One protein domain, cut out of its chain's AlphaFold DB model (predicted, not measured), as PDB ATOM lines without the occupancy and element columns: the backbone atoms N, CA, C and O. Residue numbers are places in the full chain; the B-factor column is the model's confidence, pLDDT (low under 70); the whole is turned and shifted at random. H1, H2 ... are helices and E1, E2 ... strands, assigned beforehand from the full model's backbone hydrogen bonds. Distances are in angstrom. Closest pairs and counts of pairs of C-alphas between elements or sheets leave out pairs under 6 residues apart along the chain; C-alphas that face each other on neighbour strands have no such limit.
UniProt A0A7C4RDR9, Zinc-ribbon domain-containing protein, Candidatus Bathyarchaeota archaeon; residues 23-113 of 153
ATOM      1  N   LEU A  23      67.468  80.786   9.980       88.25
ATOM      2  CA  LEU A  23      66.133  81.341  10.190       88.25
ATOM      3  C   LEU A  23      65.226  80.355  10.927       88.25
ATOM      4  O   LEU A  23      65.379  79.138  10.830       88.25
ATOM      5  N   ARG A  24      64.240  80.887  11.656       87.31
ATOM      6  CA  ARG A  24      63.173  80.056  12.217       87.31
ATOM      7  C   ARG A  24      62.215  79.672  11.101       87.31
ATOM      8  O   ARG A  24      61.702  80.534  10.399       87.31
ATOM      9  N   HIS A  25      61.968  78.377  10.988       89.25
ATOM     10  CA  HIS A  25      61.029  77.815  10.036       89.25
ATOM     11  C   HIS A  25      59.919  77.083  10.776       89.25
ATOM     12  O   HIS A  25      60.195  76.341  11.727       89.25
ATOM     13  N   CYS A  26      58.681  77.269  10.317       90.12
ATOM     14  CA  CYS A  26      57.517  76.563  10.834       90.12
ATOM     15  C   CYS A  26      57.753  75.037  10.789       90.12
ATOM     16  O   CYS A  26      58.133  74.519   9.734       90.12
ATOM     17  N   PRO A  27      57.497  74.290  11.880       89.00
ATOM     18  CA  PRO A  27      57.673  72.835  11.904       89.00
ATOM     19  C   PRO A  27      56.769  72.108  10.899       89.00
ATOM     20  O   PRO A  27      57.150  71.067  10.372       89.00
ATOM     21  N   ASN A  28      55.600  72.679  10.591       88.75
ATOM     22  CA  ASN A  28      54.628  72.084   9.681       88.75
ATOM     23  C   ASN A  28      54.940  72.398   8.206       88.75
ATOM     24  O   ASN A  28      55.240  71.491   7.434       88.75
ATOM     25  N   CYS A  29      54.910  73.675   7.803       89.00
ATOM     26  CA  CYS A  29      55.062  74.063   6.390       89.00
ATOM     27  C   CYS A  29      56.477  74.529   6.003       89.00
ATOM     28  O   CYS A  29      56.791  74.604   4.822       89.00
ATOM     29  N   GLY A  30      57.351  74.833   6.967       85.88
ATOM     30  CA  GLY A  30      58.683  75.379   6.699       85.88
ATOM     31  C   GLY A  30      58.723  76.876   6.367       85.88
ATOM     32  O   GLY A  30      59.811  77.385   6.122       85.88
ATOM     33  N   SER A  31      57.599  77.597   6.381       89.69
ATOM     34  CA  SER A  31      57.587  79.052   6.163       89.69
ATOM     35  C   SER A  31      58.396  79.806   7.225       89.69
ATOM     36  O   SER A  31      58.502  79.354   8.370       89.69
ATOM     37  N   THR A  32      58.969  80.946   6.839       88.75
ATOM     38  CA  THR A  32      59.646  81.894   7.740       88.75
ATOM     39  C   THR A  32      58.725  83.004   8.245       88.75
ATOM     40  O   THR A  32      59.138  83.777   9.104       88.75
ATOM     41  N   GLU A  33      57.499  83.089   7.722       88.81
ATOM     42  CA  GLU A  33      56.464  84.026   8.167       88.81
ATOM     43  C   GLU A  33      55.795  83.466   9.420       88.81
ATOM     44  O   GLU A  33      54.850  82.667   9.382       88.81
ATOM     45  N   LEU A  34      56.392  83.814  10.555       88.00
ATOM     46  CA  LEU A  34      55.945  83.430  11.881       88.00
ATOM     47  C   LEU A  34      55.590  84.698  12.636       88.00
ATOM     48  O   LEU A  34      56.434  85.583  12.765       88.00
ATOM     49  N   GLN A  35      54.380  84.740  13.174       86.19
ATOM     50  CA  GLN A  35      53.961  85.793  14.082       86.19
ATOM     51  C   GLN A  35      53.852  85.232  15.490       86.19
ATOM     52  O   GLN A  35      53.464  84.078  15.713       86.19
ATOM     53  N   ASN A  36      54.215  86.058  16.464       79.25
ATOM     54  CA  ASN A  36      53.868  85.756  17.841       79.25
ATOM     55  C   ASN A  36      52.351  85.853  17.972       79.25
ATOM     56  O   ASN A  36      51.747  86.770  17.414       79.25
ATOM     57  N   PHE A  37      51.742  84.965  18.758       74.75
ATOM     58  CA  PHE A  37      50.314  85.055  19.091       74.75
ATOM     59  C   PHE A  37      49.918  86.470  19.533       74.75
ATOM     60  O   PHE A  37      48.846  86.977  19.212       74.75
ATOM     61  N   PHE A  38      50.841  87.119  20.240       67.44
ATOM     62  CA  PHE A  38      50.668  88.462  20.729       67.44
ATOM     63  C   PHE A  38      50.557  89.534  19.616       67.44
ATOM     64  O   PHE A  38      49.757  90.457  19.718       67.44
ATOM     65  N   GLU A  39      51.317  89.400  18.534       69.44
ATOM     66  CA  GLU A  39      51.387  90.404  17.464       69.44
ATOM     67  C   GLU A  39      50.135  90.386  16.570       69.44
ATOM     68  O   GLU A  39      49.650  91.439  16.160       69.44
ATOM     69  N   VAL A  40      49.555  89.196  16.365       66.75
ATOM     70  CA  VAL A  40      48.309  88.981  15.602       66.75
ATOM     71  C   VAL A  40      47.117  89.662  16.287       66.75
ATOM     72  O   VAL A  40      46.272  90.281  15.639       66.75
ATOM     73  N   HIS A  41      47.047  89.583  17.619       64.19
ATOM     74  CA  HIS A  41      46.016  90.244  18.421       64.19
ATOM     75  C   HIS A  41      46.431  91.690  18.759       64.19
ATOM     76  O   HIS A  41      46.709  92.042  19.905       64.19
ATOM     77  N   ASN A  42      46.463  92.506  17.704       62.62
ATOM     78  CA  ASN A  42      46.690  93.951  17.627       62.62
ATOM     79  C   ASN A  42      46.569  94.743  18.959       62.62
ATOM     80  O   ASN A  42      45.509  94.768  19.586       62.62
ATOM     81  N   SER A  43      47.678  95.412  19.315       58.12
ATOM     82  CA  SER A  43      47.945  96.559  20.224       58.12
ATOM     83  C   SER A  43      47.116  96.786  21.504       58.12
ATOM     84  O   SER A  43      47.701  97.065  22.551       58.12
ATOM     85  N   GLY A  44      45.791  96.651  21.485       59.88
ATOM     86  CA  GLY A  44      44.946  96.826  22.669       59.88
ATOM     87  C   GLY A  44      45.054  95.669  23.667       59.88
ATOM     88  O   GLY A  44      45.080  95.899  24.874       59.88
ATOM     89  N   SER A  45      45.172  94.426  23.187       65.69
ATOM     90  CA  SER A  45      45.031  93.237  24.043       65.69
ATOM     91  C   SER A  45      46.253  92.939  24.930       65.69
ATOM     92  O   SER A  45      46.053  92.754  26.121       65.69
ATOM     93  N   LEU A  46      47.500  92.950  24.421       62.25
ATOM     94  CA  LEU A  46      48.486  93.937  24.899       62.25
ATOM     95  C   LEU A  46      48.330  94.540  26.261       62.25
ATOM     96  O   LEU A  46      48.586  93.974  27.326       62.25
ATOM     97  N   VAL A  47      48.134  95.834  26.112       64.69
ATOM     98  CA  VAL A  47      48.152  96.808  27.159       64.69
ATOM     99  C   VAL A  47      47.113  96.387  28.186       64.69
ATOM    100  O   VAL A  47      47.405  96.416  29.368       64.69
ATOM    101  N   ILE A  48      45.978  95.827  27.760       68.88
ATOM    102  CA  ILE A  48      44.955  95.300  28.662       68.88
ATOM    103  C   ILE A  48      45.450  94.091  29.472       68.88
ATOM    104  O   ILE A  48      45.290  94.098  30.682       68.88
ATOM    105  N   LEU A  49      46.077  93.073  28.878       70.75
ATOM    106  CA  LEU A  49      46.563  91.888  29.603       70.75
ATOM    107  C   LEU A  49      47.758  92.205  30.502       70.75
ATOM    108  O   LEU A  49      47.865  91.662  31.599       70.75
ATOM    109  N   SER A  50      48.638  93.101  30.065       72.06
ATOM    110  CA  SER A  50      49.753  93.577  30.884       72.06
ATOM    111  C   SER A  50      49.268  94.475  32.026       72.06
ATOM    112  O   SER A  50      49.695  94.272  33.157       72.06
ATOM    113  N   ILE A  51      48.305  95.372  31.793       75.44
ATOM    114  CA  ILE A  51      47.646  96.159  32.848       75.44
ATOM    115  C   ILE A  51      46.871  95.250  33.803       75.44
ATOM    116  O   ILE A  51      47.026  95.402  35.007       75.44
ATOM    117  N   LEU A  52      46.088  94.284  33.318       74.88
ATOM    118  CA  LEU A  52      45.365  93.323  34.159       74.88
ATOM    119  C   LEU A  52      46.323  92.426  34.946       74.88
ATOM    120  O   LEU A  52      46.050  92.120  36.101       74.88
ATOM    121  N   GLY A  53      47.458  92.044  34.356       73.44
ATOM    122  CA  GLY A  53      48.519  91.310  35.038       73.44
ATOM    123  C   GLY A  53      49.172  92.134  36.147       73.44
ATOM    124  O   GLY A  53      49.328  91.638  37.258       73.44
ATOM    125  N   ILE A  54      49.486  93.407  35.887       75.88
ATOM    126  CA  ILE A  54      50.036  94.347  36.880       75.88
ATOM    127  C   ILE A  54      49.002  94.623  37.981       75.88
ATOM    128  O   ILE A  54      49.319  94.539  39.163       75.88
ATOM    129  N   ILE A  55      47.748  94.881  37.615       77.25
ATOM    130  CA  ILE A  55      46.624  95.024  38.546       77.25
ATOM    131  C   ILE A  55      46.491  93.758  39.393       77.25
ATOM    132  O   ILE A  55      46.443  93.859  40.609       77.25
ATOM    133  N   GLY A  56      46.519  92.564  38.806       70.25
ATOM    134  CA  GLY A  56      46.486  91.303  39.549       70.25
ATOM    135  C   GLY A  56      47.678  91.130  40.495       70.25
ATOM    136  O   GLY A  56      47.499  90.672  41.622       70.25
ATOM    137  N   LEU A  57      48.874  91.557  40.080       74.50
ATOM    138  CA  LEU A  57      50.101  91.493  40.877       74.50
ATOM    139  C   LEU A  57      50.059  92.425  42.098       74.50
ATOM    140  O   LEU A  57      50.536  92.048  43.164       74.50
ATOM    141  N   PHE A  58      49.504  93.631  41.951       72.88
ATOM    142  CA  PHE A  58      49.506  94.653  43.005       72.88
ATOM    143  C   PHE A  58      48.200  94.700  43.811       72.88
ATOM    144  O   PHE A  58      48.237  94.803  45.034       72.88
ATOM    145  N   LEU A  59      47.042  94.603  43.158       73.00
ATOM    146  CA  LEU A  59      45.729  94.628  43.810       73.00
ATOM    147  C   LEU A  59      45.307  93.253  44.328       73.00
ATOM    148  O   LEU A  59      44.601  93.198  45.326       73.00
ATOM    149  N   GLY A  60      45.762  92.151  43.724       72.31
ATOM    150  CA  GLY A  60      45.452  90.798  44.199       72.31
ATOM    151  C   GLY A  60      45.894  90.558  45.649       72.31
ATOM    152  O   GLY A  60      45.051  90.228  46.483       72.31
ATOM    153  N   PRO A  61      47.172  90.791  46.001       68.81
ATOM    154  CA  PRO A  61      47.645  90.650  47.377       68.81
ATOM    155  C   PRO A  61      46.960  91.616  48.349       68.81
ATOM    156  O   PRO A  61      46.650  91.226  49.471       68.81
ATOM    157  N   CYS A  62      46.671  92.848  47.917       67.31
ATOM    158  CA  CYS A  62      45.953  93.831  48.729       67.31
ATOM    159  C   CYS A  62      44.508  93.401  49.019       67.31
ATOM    160  O   CYS A  62      44.063  93.510  50.158       67.31
ATOM    161  N   LEU A  63      43.798  92.863  48.022       67.31
ATOM    162  CA  LEU A  63      42.432  92.364  48.180       67.31
ATOM    163  C   LEU A  63      42.388  91.096  49.033       67.31
ATOM    164  O   LEU A  63      41.496  90.955  49.861       67.31
ATOM    165  N   VAL A  64      43.352  90.184  48.888       65.94
ATOM    166  CA  VAL A  64      43.448  89.001  49.762       65.94
ATOM    167  C   VAL A  64      43.762  89.420  51.199       65.94
ATOM    168  O   VAL A  64      43.145  88.901  52.127       65.94
ATOM    169  N   ALA A  65      44.649  90.398  51.395       65.75
ATOM    170  CA  ALA A  65      44.959  90.937  52.716       65.75
ATOM    171  C   ALA A  65      43.761  91.651  53.365       65.75
ATOM    172  O   ALA A  65      43.609  91.572  54.581       65.75
ATOM    173  N   SER A  66      42.899  92.308  52.581       66.25
ATOM    174  CA  SER A  66      41.697  92.978  53.095       66.25
ATOM    175  C   SER A  66      40.489  92.053  53.263       66.25
ATOM    176  O   SER A  66      39.610  92.357  54.061       66.25
ATOM    177  N   SER A  67      40.416  90.953  52.504       61.53
ATOM    178  CA  SER A  67      39.272  90.021  52.505       61.53
ATOM    179  C   SER A  67      39.456  88.831  53.442       61.53
ATOM    180  O   SER A  67      38.486  88.129  53.731       61.53
ATOM    181  N   PHE A  68      40.675  88.591  53.938       57.50
ATOM    182  CA  PHE A  68      40.902  87.706  55.081       57.50
ATOM    183  C   PHE A  68      40.440  88.409  56.359       57.50
ATOM    184  O   PHE A  68      41.218  88.796  57.229       57.50
ATOM    185  N   ASP A  69      39.127  88.577  56.459       54.41
ATOM    186  CA  ASP A  69      38.455  88.839  57.715       54.41
ATOM    187  C   ASP A  69      38.882  87.735  58.695       54.41
ATOM    188  O   ASP A  69      38.719  86.540  58.419       54.41
ATOM    189  N   GLN A  70      39.429  88.118  59.852       56.75
ATOM    190  CA  GLN A  70      39.908  87.211  60.913       56.75
ATOM    191  C   GLN A  70      38.864  86.169  61.374       56.75
ATOM    192  O   GLN A  70      39.188  85.253  62.128       56.75
ATOM    193  N   LYS A  71      37.610  86.282  60.923       59.22
ATOM    194  CA  LYS A  71      36.501  85.379  61.240       59.22
ATOM    195  C   LYS A  71      36.664  83.948  60.734       59.22
ATOM    196  O   LYS A  71      36.131  83.051  61.377       59.22
ATOM    197  N   ILE A  72      37.345  83.712  59.611       65.81
ATOM    198  CA  ILE A  72      37.406  82.361  59.013       65.81
ATOM    199  C   ILE A  72      38.479  81.478  59.672       65.81
ATOM    200  O   ILE A  72      38.332  80.257  59.700       65.81
ATOM    201  N   SER A  73      39.531  82.059  60.259       58.91
ATOM    202  CA  SER A  73      40.500  81.296  61.052       58.91
ATOM    203  C   SER A  73      41.351  82.226  61.937       58.91
ATOM    204  O   SER A  73      42.337  82.788  61.461       58.91
ATOM    205  N   PRO A  74      41.006  82.410  63.225       68.19
ATOM    206  CA  PRO A  74      41.641  83.416  64.089       68.19
ATOM    207  C   PRO A  74      43.109  83.117  64.436       68.19
ATOM    208  O   PRO A  74      43.795  83.978  64.973       68.19
ATOM    209  N   ASN A  75      43.602  81.914  64.126       74.69
ATOM    210  CA  ASN A  75      44.958  81.471  64.453       74.69
ATOM    211  C   ASN A  75      45.844  81.255  63.222       74.69
ATOM    212  O   ASN A  75      46.922  80.674  63.356       74.69
ATOM    213  N   LEU A  76      45.413  81.664  62.022       69.12
ATOM    214  CA  LEU A  76      46.230  81.456  60.832       69.12
ATOM    215  C   LEU A  76      47.394  82.460  60.822       69.12
ATOM    216  O   LEU A  76      47.164  83.669  60.802       69.12
ATOM    217  N   PRO A  77      48.650  81.995  60.859       80.75
ATOM    218  CA  PRO A  77      49.783  82.894  60.980       80.75
ATOM    219  C   PRO A  77      49.990  83.714  59.696       80.75
ATOM    220  O   PRO A  77      49.923  83.188  58.583       80.75
ATOM    221  N   ASN A  78      50.289  85.006  59.864       76.94
ATOM    222  CA  ASN A  78      50.344  86.028  58.805       76.94
ATOM    223  C   ASN A  78      51.216  85.670  57.582       76.94
ATOM    224  O   ASN A  78      51.018  86.215  56.497       76.94
ATOM    225  N   TRP A  79      52.177  84.752  57.724       77.88
ATOM    226  CA  TRP A  79      53.024  84.301  56.618       77.88
ATOM    227  C   TRP A  79      52.255  83.512  55.547       77.88
ATOM    228  O   TRP A  79      52.657  83.533  54.385       77.88
ATOM    229  N   ILE A  80      51.132  82.869  55.888       79.88
ATOM    230  CA  ILE A  80      50.343  82.079  54.928       79.88
ATOM    231  C   ILE A  80      49.678  82.981  53.878       79.88
ATOM    232  O   ILE A  80      49.714  82.664  52.688       79.88
ATOM    233  N   SER A  81      49.160  84.146  54.276       73.88
ATOM    234  CA  SER A  81      48.597  85.130  53.340       73.88
ATOM    235  C   SER A  81      49.660  85.663  52.376       73.88
ATOM    236  O   SER A  81      49.409  85.761  51.173       73.88
ATOM    237  N   LEU A  82      50.878  85.914  52.872       78.69
ATOM    238  CA  LEU A  82      52.010  86.337  52.045       78.69
ATOM    239  C   LEU A  82      52.385  85.264  51.009       78.69
ATOM    240  O   LEU A  82      52.546  85.574  49.829       78.69
ATOM    241  N   LEU A  83      52.470  83.997  51.431       83.06
ATOM    242  CA  LEU A  83      52.759  82.884  50.523       83.06
ATOM    243  C   LEU A  83      51.692  82.734  49.439       83.06
ATOM    244  O   LEU A  83      52.036  82.516  48.279       83.06
ATOM    245  N   SER A  84      50.412  82.893  49.786       79.75
ATOM    246  CA  SER A  84      49.322  82.797  48.810       79.75
ATOM    247  C   SER A  84      49.434  83.866  47.716       79.75
ATOM    248  O   SER A  84      49.299  83.554  46.531       79.75
ATOM    249  N   GLY A  85      49.791  85.101  48.089       77.12
ATOM    250  CA  GLY A  85      50.024  86.186  47.137       77.12
ATOM    251  C   GLY A  85      51.211  85.904  46.214       77.12
ATOM    252  O   GLY A  85      51.107  86.106  45.006       77.12
ATOM    253  N   ILE A  86      52.308  85.362  46.757       83.31
ATOM    254  CA  ILE A  86      53.494  84.982  45.972       83.31
ATOM    255  C   ILE A  86      53.153  83.882  44.960       83.31
ATOM    256  O   ILE A  86      53.573  83.965  43.806       83.31
ATOM    257  N   VAL A  87      52.375  82.871  45.359       85.44
ATOM    258  CA  VAL A  87      51.960  81.784  44.459       85.44
ATOM    259  C   VAL A  87      51.089  82.319  43.325       85.44
ATOM    260  O   VAL A  87      51.351  82.005  42.166       85.44
ATOM    261  N   ILE A  88      50.100  83.166  43.625       80.38
ATOM    262  CA  ILE A  88      49.221  83.762  42.604       80.38
ATOM    263  C   ILE A  88      50.029  84.624  41.627       80.38
ATOM    264  O   ILE A  88      49.888  84.476  40.412       80.38
ATOM    265  N   ALA A  89      50.921  85.473  42.144       79.56
ATOM    266  CA  ALA A  89      51.818  86.288  41.330       79.56
ATOM    267  C   ALA A  89      52.722  85.424  40.435       79.56
ATOM    268  O   ALA A  89      52.867  85.699  39.242       79.56
ATOM    269  N   GLY A  90      53.285  84.346  40.988       84.19
ATOM    270  CA  GLY A  90      54.125  83.398  40.257       84.19
ATOM    271  C   GLY A  90      53.375  82.674  39.138       84.19
ATOM    272  O   GLY A  90      53.878  82.597  38.018       84.19
ATOM    273  N   VAL A  91      52.153  82.200  39.401       83.69
ATOM    274  CA  VAL A  91      51.294  81.564  38.387       83.69
ATOM    275  C   VAL A  91      50.932  82.560  37.284       83.69
ATOM    276  O   VAL A  91      51.031  82.220  36.107       83.69
ATOM    277  N   GLY A  92      50.581  83.800  37.638       79.50
ATOM    278  CA  GLY A  92      50.296  84.857  36.664       79.50
ATOM    279  C   GLY A  92      51.488  85.145  35.748       79.50
ATOM    280  O   GLY A  92      51.344  85.143  34.524       79.50
ATOM    281  N   LEU A  93      52.683  85.311  36.322       82.94
ATOM    282  CA  LEU A  93      53.918  85.516  35.562       82.94
ATOM    283  C   LEU A  93      54.227  84.321  34.647       82.94
ATOM    284  O   LEU A  93      54.584  84.507  33.486       82.94
ATOM    285  N   PHE A  94      54.048  83.098  35.142       84.81
ATOM    286  CA  PHE A  94      54.265  81.883  34.361       84.81
ATOM    287  C   PHE A  94      53.315  81.788  33.158       84.81
ATOM    288  O   PHE A  94      53.768  81.498  32.052       84.81
ATOM    289  N   LEU A  95      52.025  82.093  33.335       80.06
ATOM    290  CA  LEU A  95      51.053  82.120  32.235       80.06
ATOM    291  C   LEU A  95      51.405  83.184  31.185       80.06
ATOM    292  O   LEU A  95      51.325  82.910  29.989       80.06
ATOM    293  N   ILE A  96      51.862  84.366  31.613       77.44
ATOM    294  CA  ILE A  96      52.337  85.418  30.701       77.44
ATOM    295  C   ILE A  96      53.546  84.924  29.898       77.44
ATOM    296  O   ILE A  96      53.572  85.059  28.675       77.44
ATOM    297  N   ILE A  97      54.529  84.312  30.565       82.12
ATOM    298  CA  ILE A  97      55.714  83.740  29.917       82.12
ATOM    299  C   ILE A  97      55.309  82.660  28.906       82.12
ATOM    300  O   ILE A  97      55.807  82.670  27.782       82.12
ATOM    301  N   LEU A  98      54.375  81.769  29.253       80.69
ATOM    302  CA  LEU A  98      53.866  80.749  28.329       80.69
ATOM    303  C   LEU A  98      53.244  81.359  27.065       80.69
ATOM    304  O   LEU A  98      53.470  80.835  25.974       80.69
ATOM    305  N   CYS A  99      52.534  82.485  27.177       75.81
ATOM    306  CA  CYS A  99      51.984  83.193  26.019       75.81
ATOM    307  C   CYS A  99      53.074  83.731  25.073       75.81
ATOM    308  O   CYS A  99      52.888  83.691  23.858       75.81
ATOM    309  N   PHE A 100      54.229  84.175  25.590       77.62
ATOM    310  CA  PHE A 100      55.364  84.617  24.757       77.62
ATOM    311  C   PHE A 100      56.015  83.484  23.957       77.62
ATOM    312  O   PHE A 100      56.666  83.739  22.943       77.62
ATOM    313  N   TYR A 101      55.846  82.237  24.392       82.06
ATOM    314  CA  TYR A 101      56.346  81.075  23.665       82.06
ATOM    315  C   TYR A 101      55.352  80.541  22.629       82.06
ATOM    316  O   TYR A 101      55.673  79.585  21.933       82.06
ATOM    317  N   PHE A 102      54.170  81.139  22.480       85.31
ATOM    318  CA  PHE A 102      53.161  80.681  21.530       85.31
ATOM    319  C   PHE A 102      53.303  81.390  20.173       85.31
ATOM    320  O   PHE A 102      53.148  82.609  20.062       85.31
ATOM    321  N   PHE A 103      53.574  80.618  19.121       84.69
ATOM    322  CA  PHE A 103      53.739  81.108  17.751       84.69
ATOM    323  C   PHE A 103      52.609  80.620  16.846       84.69
ATOM    324  O   PHE A 103      52.117  79.496  16.980       84.69
ATOM    325  N   ILE A 104      52.248  81.453  15.872       86.62
ATOM    326  CA  ILE A 104      51.321  81.130  14.787       86.62
ATOM    327  C   ILE A 104      52.069  81.294  13.464       86.62
ATOM    328  O   ILE A 104      52.841  82.234  13.273       86.62
ATOM    329  N   CYS A 105      51.861  80.369  12.533       89.31
ATOM    330  CA  CYS A 105      52.345  80.531  11.166       89.31
ATOM    331  C   CYS A 105      51.228  81.070  10.270       89.31
ATOM    332  O   CYS A 105      50.216  80.394  10.106       89.31
ATOM    333  N   GLU A 106      51.437  82.220   9.627       88.19
ATOM    334  CA  GLU A 106      50.438  82.822   8.726       88.19
ATOM    335  C   GLU A 106      50.162  81.954   7.497       88.19
ATOM    336  O   GLU A 106      49.032  81.842   7.036       88.19
ATOM    337  N   THR A 107      51.183  81.255   7.002       89.31
ATOM    338  CA  THR A 107      51.065  80.451   5.784       89.31
ATOM    339  C   THR A 107      50.233  79.177   5.979       89.31
ATOM    340  O   THR A 107      49.642  78.683   5.025       89.31
ATOM    341  N   CYS A 108      50.212  78.591   7.184       90.75
ATOM    342  CA  CYS A 108      49.475  77.339   7.436       90.75
ATOM    343  C   CYS A 108      48.409  77.421   8.533       90.75
ATOM    344  O   CYS A 108      47.713  76.433   8.754       90.75
ATOM    345  N   GLY A 109      48.309  78.545   9.245       87.44
ATOM    346  CA  GLY A 109      47.356  78.765  10.336       87.44
ATOM    347  C   GLY A 109      47.562  77.878  11.568       87.44
ATOM    348  O   GLY A 109      46.733  77.893  12.472       87.44
ATOM    349  N   LYS A 110      48.631  77.069  11.621       89.12
ATOM    350  CA  LYS A 110      48.894  76.192  12.768       89.12
ATOM    351  C   LYS A 110      49.621  76.936  13.881       89.12
ATOM    352  O   LYS A 110      50.601  77.646  13.641       89.12
ATOM    353  N   ASN A 111      49.174  76.648  15.096       87.81
ATOM    354  CA  ASN A 111      49.720  77.154  16.342       87.81
ATOM    355  C   ASN A 111      50.732  76.161  16.918       87.81
ATOM    356  O   ASN A 111      50.488  74.952  16.901       87.81
ATOM    357  N   PHE A 112      51.858  76.643  17.436       87.56
ATOM    358  CA  PHE A 112      52.872  75.795  18.060       87.56
ATOM    359  C   PHE A 112      53.682  76.565  19.108       87.56
ATOM    360  O   PHE A 112      53.894  77.767  18.995       87.56
ATOM    361  N   ILE A 113      54.145  75.852  20.136       81.06
ATOM    362  CA  ILE A 113      54.874  76.438  21.276       81.06
ATOM    363  C   ILE A 113      56.387  76.326  21.057       81.06
ATOM    364  O   ILE A 113      57.165  77.257  21.241       81.06
TER     365      ILE A 113
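What this domain is: This is residues 23 to 113 of the 153 residues of the protein "Zinc-ribbon domain-containing protein" of Candidatus Bathyarchaeota archaeon (UniProt A0A7C4RDR9). Look for a long helical hairpin, H2 and H3, with a small head at one end: the two-stranded antiparallel sheet E1 - E2 and short H1. At the other end residues 69 to 77 stick out. The printed part has 91 residues, with three named helices and two named strands in the order E1, H1, H2, H3, E2; its class is mostly helix, and the whole is extended, with a radius of gyration of the C-alphas of 19.4 A and spans of 60 by 24 by 19 A.

Where its parts are: Find E1, residues 34 to 36, from C-alpha 34 at (55.945, 83.430, 11.881), and E2, residues 103 to 105. H1 is residues 37 to 40; H2, residues 44 to 67, runs 31.1 A, with a kink of 37 degrees near residue 61. H3, residues 79 to 100, runs 31.9 A to (55.364, 84.617, 24.757).

How they stand to each other: In the sheet, N 35 and O 104 are 2.9 A apart, within hydrogen-bond range. H1 touches residues 99 to 100 of H3, closest C-alphas Phe 38 and Phe 100, 7.3 A. H2 touches H3, closest C-alphas Pro 61 and Gly 85, 5.1 A, at a shallow tilt of 10 degrees, opposite ways. Every O i to N i+4 pair is within range in H3, 18 of 20 in H2; H1 is too short for one.

The domain as a whole: The printed part has no cut. The H2 to H3 link is long. Residues 38 to 48, 61 to 74 and 76 are under pLDDT 70.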